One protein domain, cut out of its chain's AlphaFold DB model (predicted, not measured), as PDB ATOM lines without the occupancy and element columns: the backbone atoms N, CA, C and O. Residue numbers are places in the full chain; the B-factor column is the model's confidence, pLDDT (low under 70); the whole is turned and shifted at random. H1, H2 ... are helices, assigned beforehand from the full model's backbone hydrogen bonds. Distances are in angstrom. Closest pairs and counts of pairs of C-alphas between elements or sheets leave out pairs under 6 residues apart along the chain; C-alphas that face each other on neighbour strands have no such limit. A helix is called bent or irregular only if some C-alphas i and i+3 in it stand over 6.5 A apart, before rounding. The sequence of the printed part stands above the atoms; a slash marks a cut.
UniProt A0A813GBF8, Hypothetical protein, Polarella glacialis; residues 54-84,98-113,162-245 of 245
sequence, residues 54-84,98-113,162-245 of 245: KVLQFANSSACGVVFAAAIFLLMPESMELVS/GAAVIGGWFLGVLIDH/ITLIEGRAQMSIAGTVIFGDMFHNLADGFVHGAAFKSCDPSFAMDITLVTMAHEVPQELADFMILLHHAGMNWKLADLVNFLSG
ATOM      1  N   LYS A  54     225.733 206.464 207.342       75.75
ATOM      2  CA  LYS A  54     225.345 205.955 206.014       75.75
ATOM      3  C   LYS A  54     224.102 206.669 205.495       75.75
ATOM      4  O   LYS A  54     224.059 207.034 204.327       75.75
ATOM      5  N   VAL A  55     223.121 206.879 206.371       72.94
ATOM      6  CA  VAL A  55     221.885 207.603 206.049       72.94
ATOM      7  C   VAL A  55     222.194 209.061 205.726       72.94
ATOM      8  O   VAL A  55     221.761 209.530 204.686       72.94
ATOM      9  N   LEU A  56     223.016 209.737 206.531       71.12
ATOM     10  CA  LEU A  56     223.471 211.107 206.285       71.12
ATOM     11  C   LEU A  56     224.221 211.224 204.955       71.12
ATOM     12  O   LEU A  56     223.922 212.108 204.164       71.12
ATOM     13  N   GLN A  57     225.169 210.324 204.673       78.50
ATOM     14  CA  GLN A  57     225.897 210.339 203.398       78.50
ATOM     15  C   GLN A  57     224.963 210.156 202.200       78.50
ATOM     16  O   GLN A  57     225.107 210.860 201.200       78.50
ATOM     17  N   PHE A  58     224.013 209.226 202.300       80.50
ATOM     18  CA  PHE A  58     223.025 208.987 201.255       80.50
ATOM     19  C   PHE A  58     222.079 210.179 201.080       80.50
ATOM     20  O   PHE A  58     221.890 210.624 199.950       80.50
ATOM     21  N   ALA A  59     221.525 210.708 202.174       71.62
ATOM     22  CA  ALA A  59     220.604 211.839 202.166       71.62
ATOM     23  C   ALA A  59     221.286 213.083 201.595       71.62
ATOM     24  O   ALA A  59     220.798 213.635 200.622       71.62
ATOM     25  N   ASN A  60     222.480 213.426 202.086       74.75
ATOM     26  CA  ASN A  60     223.244 214.571 201.595       74.75
ATOM     27  C   ASN A  60     223.612 214.429 200.109       74.75
ATOM     28  O   ASN A  60     223.443 215.362 199.334       74.75
ATOM     29  N   SER A  61     224.066 213.247 199.674       82.19
ATOM     30  CA  SER A  61     224.389 213.024 198.254       82.19
ATOM     31  C   SER A  61     223.145 213.078 197.362       82.19
ATOM     32  O   SER A  61     223.215 213.582 196.243       82.19
ATOM     33  N   SER A  62     222.011 212.573 197.856       78.06
ATOM     34  CA  SER A  62     220.733 212.613 197.141       78.06
ATOM     35  C   SER A  62     220.194 214.040 197.061       78.06
ATOM     36  O   SER A  62     219.860 214.480 195.969       78.06
ATOM     37  N   ALA A  63     220.198 214.786 198.169       69.69
ATOM     38  CA  ALA A  63     219.785 216.184 198.233       69.69
ATOM     39  C   ALA A  63     220.624 217.052 197.286       69.69
ATOM     40  O   ALA A  63     220.078 217.671 196.376       69.69
ATOM     41  N   CYS A  64     221.961 216.999 197.391       80.94
ATOM     42  CA  CYS A  64     222.842 217.726 196.474       80.94
ATOM     43  C   CYS A  64     222.597 217.347 195.006       80.94
ATOM     44  O   CYS A  64     222.624 218.216 194.138       80.94
ATOM     45  N   GLY A  65     222.365 216.062 194.716       83.19
ATOM     46  CA  GLY A  65     222.099 215.584 193.361       83.19
ATOM     47  C   GLY A  65     220.781 216.103 192.788       83.19
ATOM     48  O   GLY A  65     220.754 216.545 191.640       83.19
ATOM     49  N   VAL A  66     219.704 216.078 193.576       74.19
ATOM     50  CA  VAL A  66     218.390 216.535 193.113       74.19
ATOM     51  C   VAL A  66     218.336 218.054 192.998       74.19
ATOM     52  O   VAL A  66     217.895 218.548 191.963       74.19
ATOM     53  N   VAL A  67     218.882 218.791 193.969       73.12
ATOM     54  CA  VAL A  67     219.002 220.256 193.900       73.12
ATOM     55  C   VAL A  67     219.837 220.681 192.695       73.12
ATOM     56  O   VAL A  67     219.448 221.578 191.947       73.12
ATOM     57  N   PHE A  68     220.967 220.011 192.446       83.94
ATOM     58  CA  PHE A  68     221.782 220.286 191.265       83.94
ATOM     59  C   PHE A  68     221.011 220.009 189.968       83.94
ATOM     60  O   PHE A  68     221.044 220.824 189.047       83.94
ATOM     61  N   ALA A  69     220.283 218.892 189.893       80.56
ATOM     62  CA  ALA A  69     219.459 218.575 188.732       80.56
ATOM     63  C   ALA A  69     218.336 219.606 188.523       80.56
ATOM     64  O   ALA A  69     218.147 220.058 187.396       80.56
ATOM     65  N   ALA A  70     217.641 220.027 189.582       73.31
ATOM     66  CA  ALA A  70     216.610 221.060 189.518       73.31
ATOM     67  C   ALA A  70     217.191 222.407 189.057       73.31
ATOM     68  O   ALA A  70     216.665 223.032 188.136       73.31
ATOM     69  N   ALA A  71     218.335 222.815 189.611       80.19
ATOM     70  CA  ALA A  71     219.012 224.046 189.221       80.19
ATOM     71  C   ALA A  71     219.421 224.049 187.737       80.19
ATOM     72  O   ALA A  71     219.202 225.040 187.043       80.19
ATOM     73  N   ILE A  72     219.994 222.950 187.235       85.00
ATOM     74  CA  ILE A  72     220.508 222.868 185.859       85.00
ATOM     75  C   ILE A  72     219.405 222.616 184.826       85.00
ATOM     76  O   ILE A  72     219.447 223.201 183.749       85.00
ATOM     77  N   PHE A  73     218.449 221.732 185.108       81.06
ATOM     78  CA  PHE A  73     217.484 221.282 184.099       81.06
ATOM     79  C   PHE A  73     216.136 221.994 184.166       81.06
ATOM     80  O   PHE A  73     215.431 221.999 183.162       81.06
ATOM     81  N   LEU A  74     215.779 222.593 185.306       73.75
ATOM     82  CA  LEU A  74     214.508 223.303 185.466       73.75
ATOM     83  C   LEU A  74     214.732 224.814 185.561       73.75
ATOM     84  O   LEU A  74     214.216 225.568 184.744       73.75
ATOM     85  N   LEU A  75     215.548 225.265 186.519       79.44
ATOM     86  CA  LEU A  75     215.683 226.698 186.809       79.44
ATOM     87  C   LEU A  75     216.577 227.435 185.809       79.44
ATOM     88  O   LEU A  75     216.292 228.578 185.452       79.44
ATOM     89  N   MET A  76     217.666 226.817 185.349       84.06
ATOM     90  CA  MET A  76     218.601 227.472 184.434       84.06
ATOM     91  C   MET A  76     217.956 227.828 183.084       84.06
ATOM     92  O   MET A  76     218.034 229.006 182.736       84.06
ATOM     93  N   PRO A  77     217.284 226.915 182.353       81.56
ATOM     94  CA  PRO A  77     216.649 227.259 181.079       81.56
ATOM     95  C   PRO A  77     215.590 228.356 181.240       81.56
ATOM     96  O   PRO A  77     215.665 229.385 180.571       81.56
ATOM     97  N   GLU A  78     214.694 228.199 182.217       75.75
ATOM     98  CA  GLU A  78     213.611 229.149 182.488       75.75
ATOM     99  C   GLU A  78     214.153 230.532 182.881       75.75
ATOM    100  O   GLU A  78     213.696 231.564 182.395       75.75
ATOM    101  N   SER A  79     215.185 230.584 183.733       81.50
ATOM    102  CA  SER A  79     215.799 231.854 184.136       81.50
ATOM    103  C   SER A  79     216.487 232.571 182.972       81.50
ATOM    104  O   SER A  79     216.445 233.800 182.913       81.50
ATOM    105  N   MET A  80     217.099 231.841 182.034       82.00
ATOM    106  CA  MET A  80     217.712 232.431 180.841       82.00
ATOM    107  C   MET A  80     216.651 233.010 179.898       82.00
ATOM    108  O   MET A  80     216.830 234.117 179.379       82.00
ATOM    109  N   GLU A  81     215.527 232.318 179.727       82.25
ATOM    110  CA  GLU A  81     214.384 232.821 178.959       82.25
ATOM    111  C   GLU A  81     213.746 234.045 179.632       82.25
ATOM    112  O   GLU A  81     213.591 235.092 179.003       82.25
ATOM    113  N   LEU A  82     213.488 233.997 180.941       78.44
ATOM    114  CA  LEU A  82     212.912 235.121 181.685       78.44
ATOM    115  C   LEU A  82     213.818 236.359 181.702       78.44
ATOM    116  O   LEU A  82     213.336 237.486 181.599       78.44
ATOM    117  N   VAL A  83     215.134 236.181 181.839       83.94
ATOM    118  CA  VAL A  83     216.084 237.304 181.876       83.94
ATOM    119  C   VAL A  83     216.308 237.910 180.488       83.94
ATOM    120  O   VAL A  83     216.685 239.087 180.404       83.94
ATOM    121  N   SER A  84     216.094 237.138 179.419       83.12
ATOM    122  CA  SER A  84     216.148 237.616 178.033       83.12
ATOM    123  C   SER A  84     214.823 238.220 177.553       83.12
ATOM    124  O   SER A  84     214.842 239.090 176.679       83.12
ATOM    125  N   GLY A  98     224.435 235.920 184.898       89.25
ATOM    126  CA  GLY A  98     225.726 235.613 185.517       89.25
ATOM    127  C   GLY A  98     225.964 236.399 186.811       89.25
ATOM    128  O   GLY A  98     226.455 235.842 187.792       89.25
ATOM    129  N   ALA A  99     225.555 237.671 186.854       90.50
ATOM    130  CA  ALA A  99     225.603 238.478 188.071       90.50
ATOM    131  C   ALA A  99     224.688 237.924 189.175       90.50
ATOM    132  O   ALA A  99     225.084 237.939 190.338       90.50
ATOM    133  N   ALA A 100     223.507 237.396 188.831       88.62
ATOM    134  CA  ALA A 100     222.605 236.763 189.791       88.62
ATOM    135  C   ALA A 100     223.205 235.472 190.380       88.62
ATOM    136  O   ALA A 100     223.174 235.294 191.597       88.62
ATOM    137  N   VAL A 101     223.829 234.623 189.553       88.31
ATOM    138  CA  VAL A 101     224.521 233.401 190.013       88.31
ATOM    139  C   VAL A 101     225.665 233.742 190.975       88.31
ATOM    140  O   VAL A 101     225.759 233.176 192.064       88.31
ATOM    141  N   ILE A 102     226.513 234.708 190.608       91.25
ATOM    142  CA  ILE A 102     227.609 235.180 191.469       91.25
ATOM    143  C   ILE A 102     227.055 235.811 192.756       91.25
ATOM    144  O   ILE A 102     227.595 235.585 193.838       91.25
ATOM    145  N   GLY A 103     225.958 236.564 192.654       90.75
ATOM    146  CA  GLY A 103     225.251 237.139 193.796       90.75
ATOM    147  C   GLY A 103     224.777 236.079 194.790       90.75
ATOM    148  O   GLY A 103     224.973 236.254 195.989       90.75
ATOM    149  N   GLY A 104     224.239 234.955 194.304       86.38
ATOM    150  CA  GLY A 104     223.857 233.814 195.141       86.38
ATOM    151  C   GLY A 104     225.042 233.204 195.898       86.38
ATOM    152  O   GLY A 104     224.941 232.938 197.094       86.38
ATOM    153  N   TRP A 105     226.202 233.069 195.249       87.50
ATOM    154  CA  TRP A 105     227.419 232.605 195.925       87.50
ATOM    155  C   TRP A 105     227.870 233.564 197.038       87.50
ATOM    156  O   TRP A 105     228.147 233.132 198.159       87.50
ATOM    157  N   PHE A 106     227.888 234.874 196.764       91.12
ATOM    158  CA  PHE A 106     228.218 235.875 197.781       91.12
ATOM    159  C   PHE A 106     227.205 235.909 198.924       91.12
ATOM    160  O   PHE A 106     227.610 236.103 200.067       91.12
ATOM    161  N   LEU A 107     225.915 235.692 198.652       86.75
ATOM    162  CA  LEU A 107     224.893 235.580 199.690       86.75
ATOM    163  C   LEU A 107     225.223 234.448 200.672       86.75
ATOM    164  O   LEU A 107     225.173 234.670 201.878       86.75
ATOM    165  N   GLY A 108     225.653 233.281 200.177       82.31
ATOM    166  CA  GLY A 108     226.106 232.177 201.031       82.31
ATOM    167  C   GLY A 108     227.293 232.561 201.924       82.31
ATOM    168  O   GLY A 108     227.278 232.308 203.128       82.31
ATOM    169  N   VAL A 109     228.288 233.259 201.367       86.44
ATOM    170  CA  VAL A 109     229.434 233.775 202.140       86.44
ATOM    171  C   VAL A 109     228.990 234.799 203.190       86.44
ATOM    172  O   VAL A 109     229.497 234.800 204.312       86.44
ATOM    173  N   LEU A 110     228.039 235.672 202.849       88.56
ATOM    174  CA  LEU A 110     227.489 236.661 203.775       88.56
ATOM    175  C   LEU A 110     226.739 235.999 204.931       88.56
ATOM    176  O   LEU A 110     226.881 236.461 206.065       88.56
ATOM    177  N   ILE A 111     225.981 234.931 204.670       84.25
ATOM    178  CA  ILE A 111     225.292 234.149 205.705       84.25
ATOM    179  C   ILE A 111     226.318 233.552 206.672       84.25
ATOM    180  O   ILE A 111     226.247 233.832 207.869       84.25
ATOM    181  N   ASP A 112     227.319 232.827 206.164       82.56
ATOM    182  CA  ASP A 112     228.360 232.212 207.000       82.56
ATOM    183  C   ASP A 112     229.099 233.258 207.853       82.56
ATOM    184  O   ASP A 112     229.239 233.108 209.073       82.56
ATOM    185  N   HIS A 113     229.497 234.377 207.239       85.50
ATOM    186  CA  HIS A 113     230.203 235.440 207.946       85.50
ATOM    187  C   HIS A 113     229.328 236.099 209.022       85.50
ATOM    188  O   HIS A 113     229.802 236.360 210.132       85.50
ATOM    189  N   ILE A 162     239.286 225.622 222.531       56.94
ATOM    190  CA  ILE A 162     238.759 224.514 221.716       56.94
ATOM    191  C   ILE A 162     237.223 224.539 221.702       56.94
ATOM    192  O   ILE A 162     236.636 224.578 220.626       56.94
ATOM    193  N   THR A 163     236.579 224.702 222.861       63.94
ATOM    194  CA  THR A 163     235.110 224.757 222.985       63.94
ATOM    195  C   THR A 163     234.482 225.943 222.241       63.94
ATOM    196  O   THR A 163     233.422 225.815 221.633       63.94
ATOM    197  N   LEU A 164     235.147 227.106 222.231       63.09
ATOM    198  CA  LEU A 164     234.673 228.286 221.494       63.09
ATOM    199  C   LEU A 164     234.792 228.129 219.971       63.09
ATOM    200  O   LEU A 164     233.936 228.619 219.234       63.09
ATOM    201  N   ILE A 165     235.842 227.454 219.490       64.06
ATOM    202  CA  ILE A 165     236.014 227.159 218.060       64.06
ATOM    203  C   ILE A 165     234.959 226.142 217.606       64.06
ATOM    204  O   ILE A 165     234.355 226.336 216.551       64.06
ATOM    205  N   GLU A 166     234.693 225.113 218.412       71.12
ATOM    206  CA  GLU A 166     233.645 224.122 218.143       71.12
ATOM    207  C   GLU A 166     232.249 224.755 218.125       71.12
ATOM    208  O   GLU A 166     231.516 224.564 217.158       71.12
ATOM    209  N   GLY A 167     231.911 225.589 219.115       70.12
ATOM    210  CA  GLY A 167     230.626 226.298 219.149       70.12
ATOM    211  C   GLY A 167     230.441 227.266 217.973       70.12
ATOM    212  O   GLY A 167     229.348 227.377 217.415       70.12
ATOM    213  N   ARG A 168     231.520 227.927 217.527       70.00
ATOM    214  CA  ARG A 168     231.496 228.766 216.318       70.00
ATOM    215  C   ARG A 168     231.259 227.946 215.055       70.00
ATOM    216  O   ARG A 168     230.438 228.342 214.233       70.00
ATOM    217  N   ALA A 169     231.949 226.819 214.906       73.12
ATOM    218  CA  ALA A 169     231.760 225.933 213.763       73.12
ATOM    219  C   ALA A 169     230.330 225.365 213.724       73.12
ATOM    220  O   ALA A 169     229.695 225.394 212.674       73.12
ATOM    221  N   GLN A 170     229.792 224.939 214.872       82.94
ATOM    222  CA  GLN A 170     228.422 224.430 215.001       82.94
ATOM    223  C   GLN A 170     227.370 225.460 214.574       82.94
ATOM    224  O   GLN A 170     226.466 225.127 213.812       82.94
ATOM    225  N   MET A 171     227.510 226.718 215.004       78.56
ATOM    226  CA  MET A 171     226.584 227.793 214.629       78.56
ATOM    227  C   MET A 171     226.714 228.223 213.163       78.56
ATOM    228  O   MET A 171     225.697 228.532 212.545       78.56
ATOM    229  N   SER A 172     227.925 228.221 212.594       80.56
ATOM    230  CA  SER A 172     228.123 228.433 211.148       80.56
ATOM    231  C   SER A 172     227.403 227.361 210.334       80.56
ATOM    232  O   SER A 172     226.682 227.677 209.390       80.56
ATOM    233  N   ILE A 173     227.561 226.092 210.728       84.62
ATOM    234  CA  ILE A 173     226.913 224.954 210.067       84.62
ATOM    235  C   ILE A 173     225.391 225.076 210.188       84.62
ATOM    236  O   ILE A 173     224.703 225.047 209.173       84.62
ATOM    237  N   ALA A 174     224.872 225.277 211.404       87.56
ATOM    238  CA  ALA A 174     223.438 225.423 211.643       87.56
ATOM    239  C   ALA A 174     222.831 226.585 210.853       87.56
ATOM    240  O   ALA A 174     221.798 226.421 210.216       87.56
ATOM    241  N   GLY A 175     223.481 227.751 210.870       85.69
ATOM    242  CA  GLY A 175     223.010 228.924 210.143       85.69
ATOM    243  C   GLY A 175     222.982 228.697 208.635       85.69
ATOM    244  O   GLY A 175     221.993 229.025 207.991       85.69
ATOM    245  N   THR A 176     224.031 228.090 208.078       85.06
ATOM    246  CA  THR A 176     224.092 227.801 206.638       85.06
ATOM    247  C   THR A 176     222.989 226.838 206.205       85.06
ATOM    248  O   THR A 176     222.386 227.061 205.162       85.06
ATOM    249  N   VAL A 177     222.697 225.816 207.015       88.00
ATOM    250  CA  VAL A 177     221.592 224.876 206.770       88.00
ATOM    251  C   VAL A 177     220.244 225.597 206.838       88.00
ATOM    252  O   VAL A 177     219.539 225.644 205.843       88.00
ATOM    253  N   ILE A 178     219.935 226.258 207.958       89.81
ATOM    254  CA  ILE A 178     218.626 226.895 208.199       89.81
ATOM    255  C   ILE A 178     218.323 227.987 207.166       89.81
ATOM    256  O   ILE A 178     217.228 228.045 206.613       89.81
ATOM    257  N   PHE A 179     219.275 228.888 206.905       88.19
ATOM    258  CA  PHE A 179     219.054 229.952 205.925       88.19
ATOM    259  C   PHE A 179     219.094 229.421 204.493       88.19
ATOM    260  O   PHE A 179     218.372 229.942 203.648       88.19
ATOM    261  N   GLY A 180     219.932 228.418 204.215       85.69
ATOM    262  CA  GLY A 180     219.987 227.763 202.912       85.69
ATOM    263  C   GLY A 180     218.645 227.135 202.551       85.69
ATOM    264  O   GLY A 180     218.108 227.450 201.492       85.69
ATOM    265  N   ASP A 181     218.095 226.346 203.468       87.38
ATOM    266  CA  ASP A 181     216.788 225.701 203.354       87.38
ATOM    267  C   ASP A 181     215.660 226.737 203.184       87.38
ATOM    268  O   ASP A 181     214.945 226.718 202.188       87.38
ATOM    269  N   MET A 182     215.627 227.784 204.023       89.50
ATOM    270  CA  MET A 182     214.663 228.892 203.887       89.50
ATOM    271  C   MET A 182     214.671 229.541 202.492       89.50
ATOM    272  O   MET A 182     213.619 229.859 201.929       89.50
ATOM    273  N   PHE A 183     215.853 229.799 201.920       86.50
ATOM    274  CA  PHE A 183     215.946 230.375 200.575       86.50
ATOM    275  C   PHE A 183     215.572 229.373 199.479       86.50
ATOM    276  O   PHE A 183     215.077 229.803 198.433       86.50
ATOM    277  N   HIS A 184     215.792 228.077 199.703       86.31
ATOM    278  CA  HIS A 184     215.374 227.015 198.792       86.31
ATOM    279  C   HIS A 184     213.849 226.934 198.722       86.31
ATOM    280  O   HIS A 184     213.275 227.133 197.654       86.31
ATOM    281  N   ASN A 185     213.201 226.840 199.883       88.06
ATOM    282  CA  ASN A 185     211.747 226.735 200.011       88.06
ATOM    283  C   ASN A 185     211.041 227.984 199.466       88.06
ATOM    284  O   ASN A 185     209.978 227.916 198.842       88.06
ATOM    285  N   LEU A 186     211.677 229.154 199.605       87.88
ATOM    286  CA  LEU A 186     211.231 230.377 198.940       87.88
ATOM    287  C   LEU A 186     211.294 230.266 197.407       87.88
ATOM    288  O   LEU A 186     210.369 230.713 196.720       87.88
ATOM    289  N   ALA A 187     212.379 229.712 196.862       85.06
ATOM    290  CA  ALA A 187     212.527 229.511 195.425       85.06
ATOM    291  C   ALA A 187     211.482 228.519 194.891       85.06
ATOM    292  O   ALA A 187     210.834 228.820 193.885       85.06
ATOM    293  N   ASP A 188     211.230 227.416 195.595       86.88
ATOM    294  CA  ASP A 188     210.177 226.463 195.236       86.88
ATOM    295  C   ASP A 188     208.782 227.081 195.301       86.88
ATOM    296  O   ASP A 188     207.971 226.894 194.389       86.88
ATOM    297  N   GLY A 189     208.523 227.932 196.296       89.06
ATOM    298  CA  GLY A 189     207.302 228.732 196.360       89.06
ATOM    299  C   GLY A 189     207.113 229.631 195.130       89.06
ATOM    300  O   GLY A 189     205.998 229.749 194.608       89.06
ATOM    301  N   PHE A 190     208.188 230.233 194.604       86.69
ATOM    302  CA  PHE A 190     208.122 230.984 193.345       86.69
ATOM    303  C   PHE A 190     207.842 230.082 192.142       86.69
ATOM    304  O   PHE A 190     207.041 230.469 191.284       86.69
ATOM    305  N   VAL A 191     208.442 228.891 192.086       85.69
ATOM    306  CA  VAL A 191     208.204 227.905 191.021       85.69
ATOM    307  C   VAL A 191     206.745 227.442 191.028       85.69
ATOM    308  O   VAL A 191     206.093 227.473 189.983       85.69
ATOM    309  N   HIS A 192     206.179 227.103 192.190       88.44
ATOM    310  CA  HIS A 192     204.754 226.764 192.312       88.44
ATOM    311  C   HIS A 192     203.872 227.938 191.900       88.44
ATOM    312  O   HIS A 192     202.943 227.774 191.108       88.44
ATOM    313  N   GLY A 193     204.184 229.141 192.385       87.62
ATOM    314  CA  GLY A 193     203.459 230.354 192.028       87.62
ATOM    315  C   GLY A 193     203.441 230.603 190.517       87.62
ATOM    316  O   GLY A 193     202.395 230.951 189.967       87.62
ATOM    317  N   ALA A 194     204.566 230.391 189.834       83.62
ATOM    318  CA  ALA A 194     204.667 230.502 188.382       83.62
ATOM    319  C   ALA A 194     203.881 229.395 187.663       83.62
ATOM    320  O   ALA A 194     203.111 229.702 186.746       83.62
ATOM    321  N   ALA A 195     204.002 228.143 188.115       85.12
ATOM    322  CA  ALA A 195     203.348 226.982 187.516       85.12
ATOM    323  C   ALA A 195     201.816 227.055 187.616       85.12
ATOM    324  O   ALA A 195     201.125 226.942 186.606       85.12
ATOM    325  N   PHE A 196     201.257 227.331 188.797       86.94
ATOM    326  CA  PHE A 196     199.801 227.451 188.983       86.94
ATOM    327  C   PHE A 196     199.202 228.686 188.302       86.94
ATOM    328  O   PHE A 196     198.011 228.698 187.972       86.94
ATOM    329  N   LYS A 197     200.009 229.732 188.101       84.06
ATOM    330  CA  LYS A 197     199.592 230.949 187.401       84.06
ATOM    331  C   LYS A 197     199.603 230.785 185.881       84.06
ATOM    332  O   LYS A 197     198.754 231.389 185.227       84.06
ATOM    333  N   SER A 198     200.561 230.040 185.337       79.19
ATOM    334  CA  SER A 198     200.870 230.062 183.899       79.19
ATOM    335  C   SER A 198     200.557 228.743 183.190       79.19
ATOM    336  O   SER A 198     200.322 228.754 181.985       79.19
ATOM    337  N   CYS A 199     200.502 227.626 183.919       80.25
ATOM    338  CA  CYS A 199     200.342 226.287 183.358       80.25
ATOM    339  C   CYS A 199     199.010 225.620 183.762       80.25
ATOM    340  O   CYS A 199     198.261 226.093 184.626       80.25
ATOM    341  N   ASP A 200     198.720 224.481 183.123       82.25
ATOM    342  CA  ASP A 200     197.565 223.632 183.429       82.25
ATOM    343  C   ASP A 200     197.598 223.106 184.883       82.25
ATOM    344  O   ASP A 200     198.681 222.829 185.408       82.25
ATOM    345  N   PRO A 201     196.437 222.928 185.549       82.31
ATOM    346  CA  PRO A 201     196.376 222.337 186.883       82.31
ATOM    347  C   PRO A 201     197.097 221.004 187.048       82.31
ATOM    348  O   PRO A 201     197.731 220.799 188.079       82.31
ATOM    349  N   SER A 202     197.023 220.118 186.056       85.50
ATOM    350  CA  SER A 202     197.708 218.824 186.111       85.50
ATOM    351  C   SER A 202     199.226 218.996 186.156       85.50
ATOM    352  O   SER A 202     199.875 218.450 187.040       85.50
ATOM    353  N   PHE A 203     199.773 219.857 185.296       85.25
ATOM    354  CA  PHE A 203     201.205 220.153 185.266       85.25
ATOM    355  C   PHE A 203     201.684 220.844 186.551       85.25
ATOM    356  O   PHE A 203     202.725 220.496 187.097       85.25
ATOM    357  N   ALA A 204     200.916 221.799 187.081       87.00
ATOM    358  CA  ALA A 204     201.259 222.462 188.340       87.00
ATOM    359  C   ALA A 204     201.272 221.483 189.535       87.00
ATOM    360  O   ALA A 204     202.118 221.587 190.427       87.00
ATOM    361  N   MET A 205     200.379 220.488 189.526       89.75
ATOM    362  CA  MET A 205     200.392 219.392 190.497       89.75
ATOM    363  C   MET A 205     201.582 218.445 190.304       89.75
ATOM    364  O   MET A 205     202.150 218.002 191.302       89.75
ATOM    365  N   ASP A 206     202.002 218.171 189.067       89.56
ATOM    366  CA  ASP A 206     203.213 217.385 188.798       89.56
ATOM    367  C   ASP A 206     204.460 218.085 189.357       89.56
ATOM    368  O   ASP A 206     205.267 217.451 190.035       89.56
ATOM    369  N   ILE A 207     204.579 219.406 189.165       88.50
ATOM    370  CA  ILE A 207     205.642 220.217 189.779       88.50
ATOM    371  C   ILE A 207     205.590 220.110 191.309       88.50
ATOM    372  O   ILE A 207     206.616 219.857 191.931       88.50
ATOM    373  N   THR A 208     204.401 220.205 191.911       90.75
ATOM    374  CA  THR A 208     204.222 220.053 193.369       90.75
ATOM    375  C   THR A 208     204.705 218.684 193.864       90.75
ATOM    376  O   THR A 208     205.393 218.594 194.879       90.75
ATOM    377  N   LEU A 209     204.372 217.604 193.146       89.44
ATOM    378  CA  LEU A 209     204.793 216.239 193.477       89.44
ATOM    379  C   LEU A 209     206.305 216.048 193.341       89.44
ATOM    380  O   LEU A 209     206.913 215.397 194.189       89.44
ATOM    381  N   VAL A 210     206.906 216.607 192.290       86.75
ATOM    382  CA  VAL A 210     208.358 216.568 192.078       86.75
ATOM    383  C   VAL A 210     209.086 217.360 193.162       86.75
ATOM    384  O   VAL A 210     210.084 216.851 193.672       86.75
ATOM    385  N   THR A 211     208.576 218.534 193.554       87.75
ATOM    386  CA  THR A 211     209.100 219.302 194.694       87.75
ATOM    387  C   THR A 211     209.023 218.486 195.973       87.75
ATOM    388  O   THR A 211     210.045 218.168 196.569       87.75
ATOM    389  N   MET A 212     207.836 217.990 196.328       86.94
ATOM    390  CA  MET A 212     207.651 217.161 197.523       86.94
ATOM    391  C   MET A 212     208.589 215.939 197.553       86.94
ATOM    392  O   MET A 212     209.064 215.544 198.617       86.94
ATOM    393  N   ALA A 213     208.864 215.321 196.402       84.31
ATOM    394  CA  ALA A 213     209.761 214.173 196.320       84.31
ATOM    395  C   ALA A 213     211.224 214.524 196.637       84.31
ATOM    396  O   ALA A 213     211.945 213.660 197.145       84.31
ATOM    397  N   HIS A 214     211.664 215.750 196.344       84.69
ATOM    398  CA  HIS A 214     213.029 216.195 196.614       84.69
ATOM    399  C   HIS A 214     213.214 216.934 197.934       84.69
ATOM    400  O   HIS A 214     214.329 216.935 198.451       84.69
ATOM    401  N   GLU A 215     212.127 217.404 198.536       85.88
ATOM    402  CA  GLU A 215     212.129 217.875 199.920       85.88
ATOM    403  C   GLU A 215     212.463 216.752 200.905       85.88
ATOM    404  O   GLU A 215     213.262 216.928 201.815       85.88
ATOM    405  N   VAL A 216     211.943 215.534 200.693       81.56
ATOM    406  CA  VAL A 216     212.206 214.386 201.588       81.56
ATOM    407  C   VAL A 216     213.707 214.154 201.858       81.56
ATOM    408  O   VAL A 216     214.082 214.028 203.028       81.56
ATOM    409  N   PRO A 217     214.587 214.023 200.841       79.06
ATOM    410  CA  PRO A 217     216.016 213.856 201.082       79.06
ATOM    411  C   PRO A 217     216.710 215.120 201.609       79.06
ATOM    412  O   PRO A 217     217.667 214.954 202.366       79.06
ATOM    413  N   GLN A 218     216.267 216.324 201.226       84.94
ATOM    414  CA  GLN A 218     216.828 217.601 201.697       84.94
ATOM    415  C   GLN A 218     216.596 217.767 203.198       84.94
ATOM    416  O   GLN A 218     217.546 217.748 203.978       84.94
ATOM    417  N   GLU A 219     215.334 217.729 203.603       86.75
ATOM    418  CA  GLU A 219     214.884 217.830 204.985       86.75
ATOM    419  C   GLU A 219     215.572 216.773 205.872       86.75
ATOM    420  O   GLU A 219     216.070 217.067 206.963       86.75
ATOM    421  N   LEU A 220     215.688 215.525 205.395       83.00
ATOM    422  CA  LEU A 220     216.401 214.471 206.124       83.00
ATOM    423  C   LEU A 220     217.903 214.765 206.278       83.00
ATOM    424  O   LEU A 220     218.486 214.418 207.310       83.00
ATOM    425  N   ALA A 221     218.551 215.333 205.259       83.06
ATOM    426  CA  ALA A 221     219.963 215.694 205.325       83.06
ATOM    427  C   ALA A 221     220.187 216.825 206.335       83.06
ATOM    428  O   ALA A 221     221.061 216.696 207.197       83.06
ATOM    429  N   ASP A 222     219.353 217.859 206.291       87.12
ATOM    430  CA  ASP A 222     219.441 219.027 207.161       87.12
ATOM    431  C   ASP A 222     219.228 218.648 208.626       87.12
ATOM    432  O   ASP A 222     220.087 218.931 209.470       87.12
ATOM    433  N   PHE A 223     218.208 217.835 208.920       86.19
ATOM    434  CA  PHE A 223     218.004 217.266 210.252       86.19
ATOM    435  C   PHE A 223     219.242 216.513 210.763       86.19
ATOM    436  O   PHE A 223     219.658 216.673 211.915       86.19
ATOM    437  N   MET A 224     219.862 215.689 209.915       82.12
ATOM    438  CA  MET A 224     221.045 214.912 210.292       82.12
ATOM    439  C   MET A 224     222.275 215.793 210.510       82.12
ATOM    440  O   MET A 224     223.072 215.507 211.409       82.12
ATOM    441  N   ILE A 225     222.442 216.858 209.723       85.56
ATOM    442  CA  ILE A 225     223.520 217.835 209.900       85.56
ATOM    443  C   ILE A 225     223.311 218.610 211.205       85.56
ATOM    444  O   ILE A 225     224.249 218.742 211.994       85.56
ATOM    445  N   LEU A 226     222.086 219.045 211.498       87.25
ATOM    446  CA  LEU A 226     221.752 219.742 212.741       87.25
ATOM    447  C   LEU A 226     221.976 218.851 213.974       87.25
ATOM    448  O   LEU A 226     222.554 219.288 214.974       87.25
ATOM    449  N   LEU A 227     221.599 217.574 213.886       83.56
ATOM    450  CA  LEU A 227     221.775 216.593 214.957       83.56
ATOM    451  C   LEU A 227     223.252 216.232 215.196       83.56
ATOM    452  O   LEU A 227     223.703 216.180 216.339       83.56
ATOM    453  N   HIS A 228     224.013 215.943 214.135       80.12
ATOM    454  CA  HIS A 228     225.358 215.367 214.257       80.12
ATOM    455  C   HIS A 228     226.502 216.376 214.148       80.12
ATOM    456  O   HIS A 228     227.557 216.145 214.739       80.12
ATOM    457  N   HIS A 229     226.322 217.465 213.399       82.94
ATOM    458  CA  HIS A 229     227.363 218.465 213.161       82.94
ATOM    459  C   HIS A 229     227.116 219.769 213.914       82.94
ATOM    460  O   HIS A 229     228.077 220.324 214.438       82.94
ATOM    461  N   ALA A 230     225.865 220.226 214.030       83.62
ATOM    462  CA  ALA A 230     225.529 221.379 214.870       83.62
ATOM    463  C   ALA A 230     225.317 221.016 216.353       83.62
ATOM    464  O   ALA A 230     225.215 221.905 217.193       83.62
ATOM    465  N   GLY A 231     225.267 219.722 216.689       82.25
ATOM    466  CA  GLY A 231     225.166 219.244 218.071       82.25
ATOM    467  C   GLY A 231     223.808 219.499 218.734       82.25
ATOM    468  O   GLY A 231     223.708 219.464 219.962       82.25
ATOM    469  N   MET A 232     222.758 219.763 217.952       85.94
ATOM    470  CA  MET A 232     221.414 219.974 218.485       85.94
ATOM    471  C   MET A 232     220.817 218.658 218.987       85.94
ATOM    472  O   MET A 232     221.064 217.586 218.442       85.94
ATOM    473  N   ASN A 233     219.977 218.721 220.021       84.00
ATOM    474  CA  ASN A 233     219.154 217.564 220.367       84.00
ATOM    475  C   ASN A 233     218.090 217.332 219.279       84.00
ATOM    476  O   ASN A 233     217.690 218.269 218.595       84.00
ATOM    477  N   TRP A 234     217.588 216.100 219.165       81.12
ATOM    478  CA  TRP A 234     216.669 215.729 218.083       81.12
ATOM    479  C   TRP A 234     215.397 216.585 218.018       81.12
ATOM    480  O   TRP A 234     214.918 216.844 216.925       81.12
ATOM    481  N   LYS A 235     214.861 217.060 219.153       84.25
ATOM    482  CA  LYS A 235     213.653 217.906 219.159       84.25
ATOM    483  C   LYS A 235     213.940 219.296 218.615       84.25
ATOM    484  O   LYS A 235     213.114 219.860 217.914       84.25
ATOM    485  N   LEU A 236     215.088 219.858 218.990       86.56
ATOM    486  CA  LEU A 236     215.508 221.167 218.509       86.56
ATOM    487  C   LEU A 236     215.863 221.100 217.026       86.56
ATOM    488  O   LEU A 236     215.422 221.968 216.290       86.56
ATOM    489  N   ALA A 237     216.596 220.065 216.606       86.06
ATOM    490  CA  ALA A 237     216.932 219.838 215.204       86.06
ATOM    491  C   ALA A 237     215.664 219.738 214.343       86.06
ATOM    492  O   ALA A 237     215.538 220.483 213.388       86.06
ATOM    493  N   ASP A 238     214.702 218.897 214.736       84.69
ATOM    494  CA  ASP A 238     213.416 218.732 214.040       84.69
ATOM    495  C   ASP A 238     212.620 220.045 213.983       84.69
ATOM    496  O   ASP A 238     212.130 220.439 212.931       84.69
ATOM    497  N   LEU A 239     212.556 220.782 215.100       87.31
ATOM    498  CA  LEU A 239     211.835 222.052 215.162       87.31
ATOM    499  C   LEU A 239     212.446 223.126 214.257       87.31
ATOM    500  O   LEU A 239     211.699 223.837 213.596       87.31
ATOM    501  N   VAL A 240     213.771 223.302 214.264       89.25
ATOM    502  CA  VAL A 240     214.393 224.359 213.448       89.25
ATOM    503  C   VAL A 240     214.377 224.019 211.961       89.25
ATOM    504  O   VAL A 240     214.229 224.947 211.180       89.25
ATOM    505  N   ASN A 241     214.456 222.732 211.600       87.81
ATOM    506  CA  ASN A 241     214.275 222.239 210.230       87.81
ATOM    507  C   ASN A 241     212.857 222.533 209.733       87.81
ATOM    508  O   ASN A 241     212.646 223.156 208.707       87.81
ATOM    509  N   PHE A 242     211.857 222.188 210.548       87.44
ATOM    510  CA  PHE A 242     210.467 222.479 210.223       87.44
ATOM    511  C   PHE A 242     210.179 223.983 210.094       87.44
ATOM    512  O   PHE A 242     209.302 224.371 209.335       87.44
ATOM    513  N   LEU A 243     210.867 224.834 210.863       88.44
ATOM    514  CA  LEU A 243     210.696 226.286 210.789       88.44
ATOM    515  C   LEU A 243     211.468 226.940 209.632       88.44
ATOM    516  O   LEU A 243     211.191 228.106 209.342       88.44
ATOM    517  N   SER A 244     212.460 226.262 209.045       88.12
ATOM    518  CA  SER A 244     213.118 226.716 207.815       88.12
ATOM    519  C   SER A 244     212.342 226.323 206.553       88.12
ATOM    520  O   SER A 244     212.415 227.070 205.575       88.12
ATOM    521  N   GLY A 245     211.549 225.246 206.631       82.50
ATOM    522  CA  GLY A 245     210.420 224.883 205.752       82.50
ATOM    523  C   GLY A 245     209.383 225.982 205.545       82.50
ATOM    524  O   GLY A 245     209.119 226.352 204.378       82.50
TER     525      GLY A 245
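This is residues 54 to 84, 98 to 113 and 162 to 245 of the 245 residues of the protein "Hypothetical protein" of Polarella glacialis (UniProt A0A813GBF8). A long helical hairpin, H3 and H4 running nearly antiparallel, makes the long axis, and the short helix H5 folds back over its open end, packing on both. H1 crosses H4 at a steep tilt, while H2 packs by its last residues on H3. The printed part has 131 residues with five named helices, H1 to H5 in order along the chain, and no named strand; the class is all helix. It is only just compact, close to loose, with a radius of gyration of the C-alphas of 16.4 A, and elongated, spanning 54 by 31 by 24 A.

H1 is residues 54 to 84, 43.2 A from first to last C-alpha, beginning with C-alpha 54 at (225.345, 205.955, 206.014). It has a kink of 34 degrees near residue 77 and is neither bent nor irregular, but only just: C-alphas 73 and 76 are 6.3 A apart. H2 is residues 98 to 113, 22.9 A long. H3, the longest helix, is residues 162 to 198 and measures 53.8 A from C-alpha 162 at (238.759, 224.514, 221.716). H4 is residues 201 to 228, 40.5 A long, with a kink of 27 degrees near residue 215. H5 is residues 234 to 244, 15.5 A long, ending with C-alpha 244 at (213.118, 226.716, 207.815).

H3, H4 and H5 form an up and down bundle, each running against the one before it in the chain. H3 and H4, a helical hairpin, touch at a shallow tilt of 4 degrees; their closest C-alphas, of Ala 195 and Ala 204, are 5.0 A apart. H4 and H5, also a hairpin, touch at a steep tilt of 38 degrees, closest at Leu 226 and Ala 237, with C-alphas 5.4 A apart. H5 touches H3 residues 178 to 185 alone, closest at the C-alphas of Met 182 and Ser 244, 4.7 A. With residues 56 to 67 alone, H1 touches H4, opposite ways at a steep tilt of 43 degrees; the closest C-alphas, of Ala 63 and Gln 218, are 4.8 A apart. With residues 108 to 113 alone, H2 touches H3, opposite ways at 36 degrees, only just steep; the closest C-alphas, of Asp 112 and Ser 172, are 5.6 A apart. H1 is apart from H2, H3 and H5. Every O i to N i+4 pair is within hydrogen-bond range in H2, H3 and H5; in H1 it is 23 of 27 and in H4 22 of 24.

The C-alphas farthest apart, of Ile 162 and Asp 200, are 56.2 A apart. Residues 85 to 97 and 114 to 161 are not printed; the gaps between C-alphas are 12.3 A and 19.5 A. Both links printed whole, H3 to H4 and H4 to H5, are tight. Residues 99 to 106 and 197 to 202 stand free. The mean pLDDT of the printed part is 83.0, with residues 63 and 162 to 165 under 70.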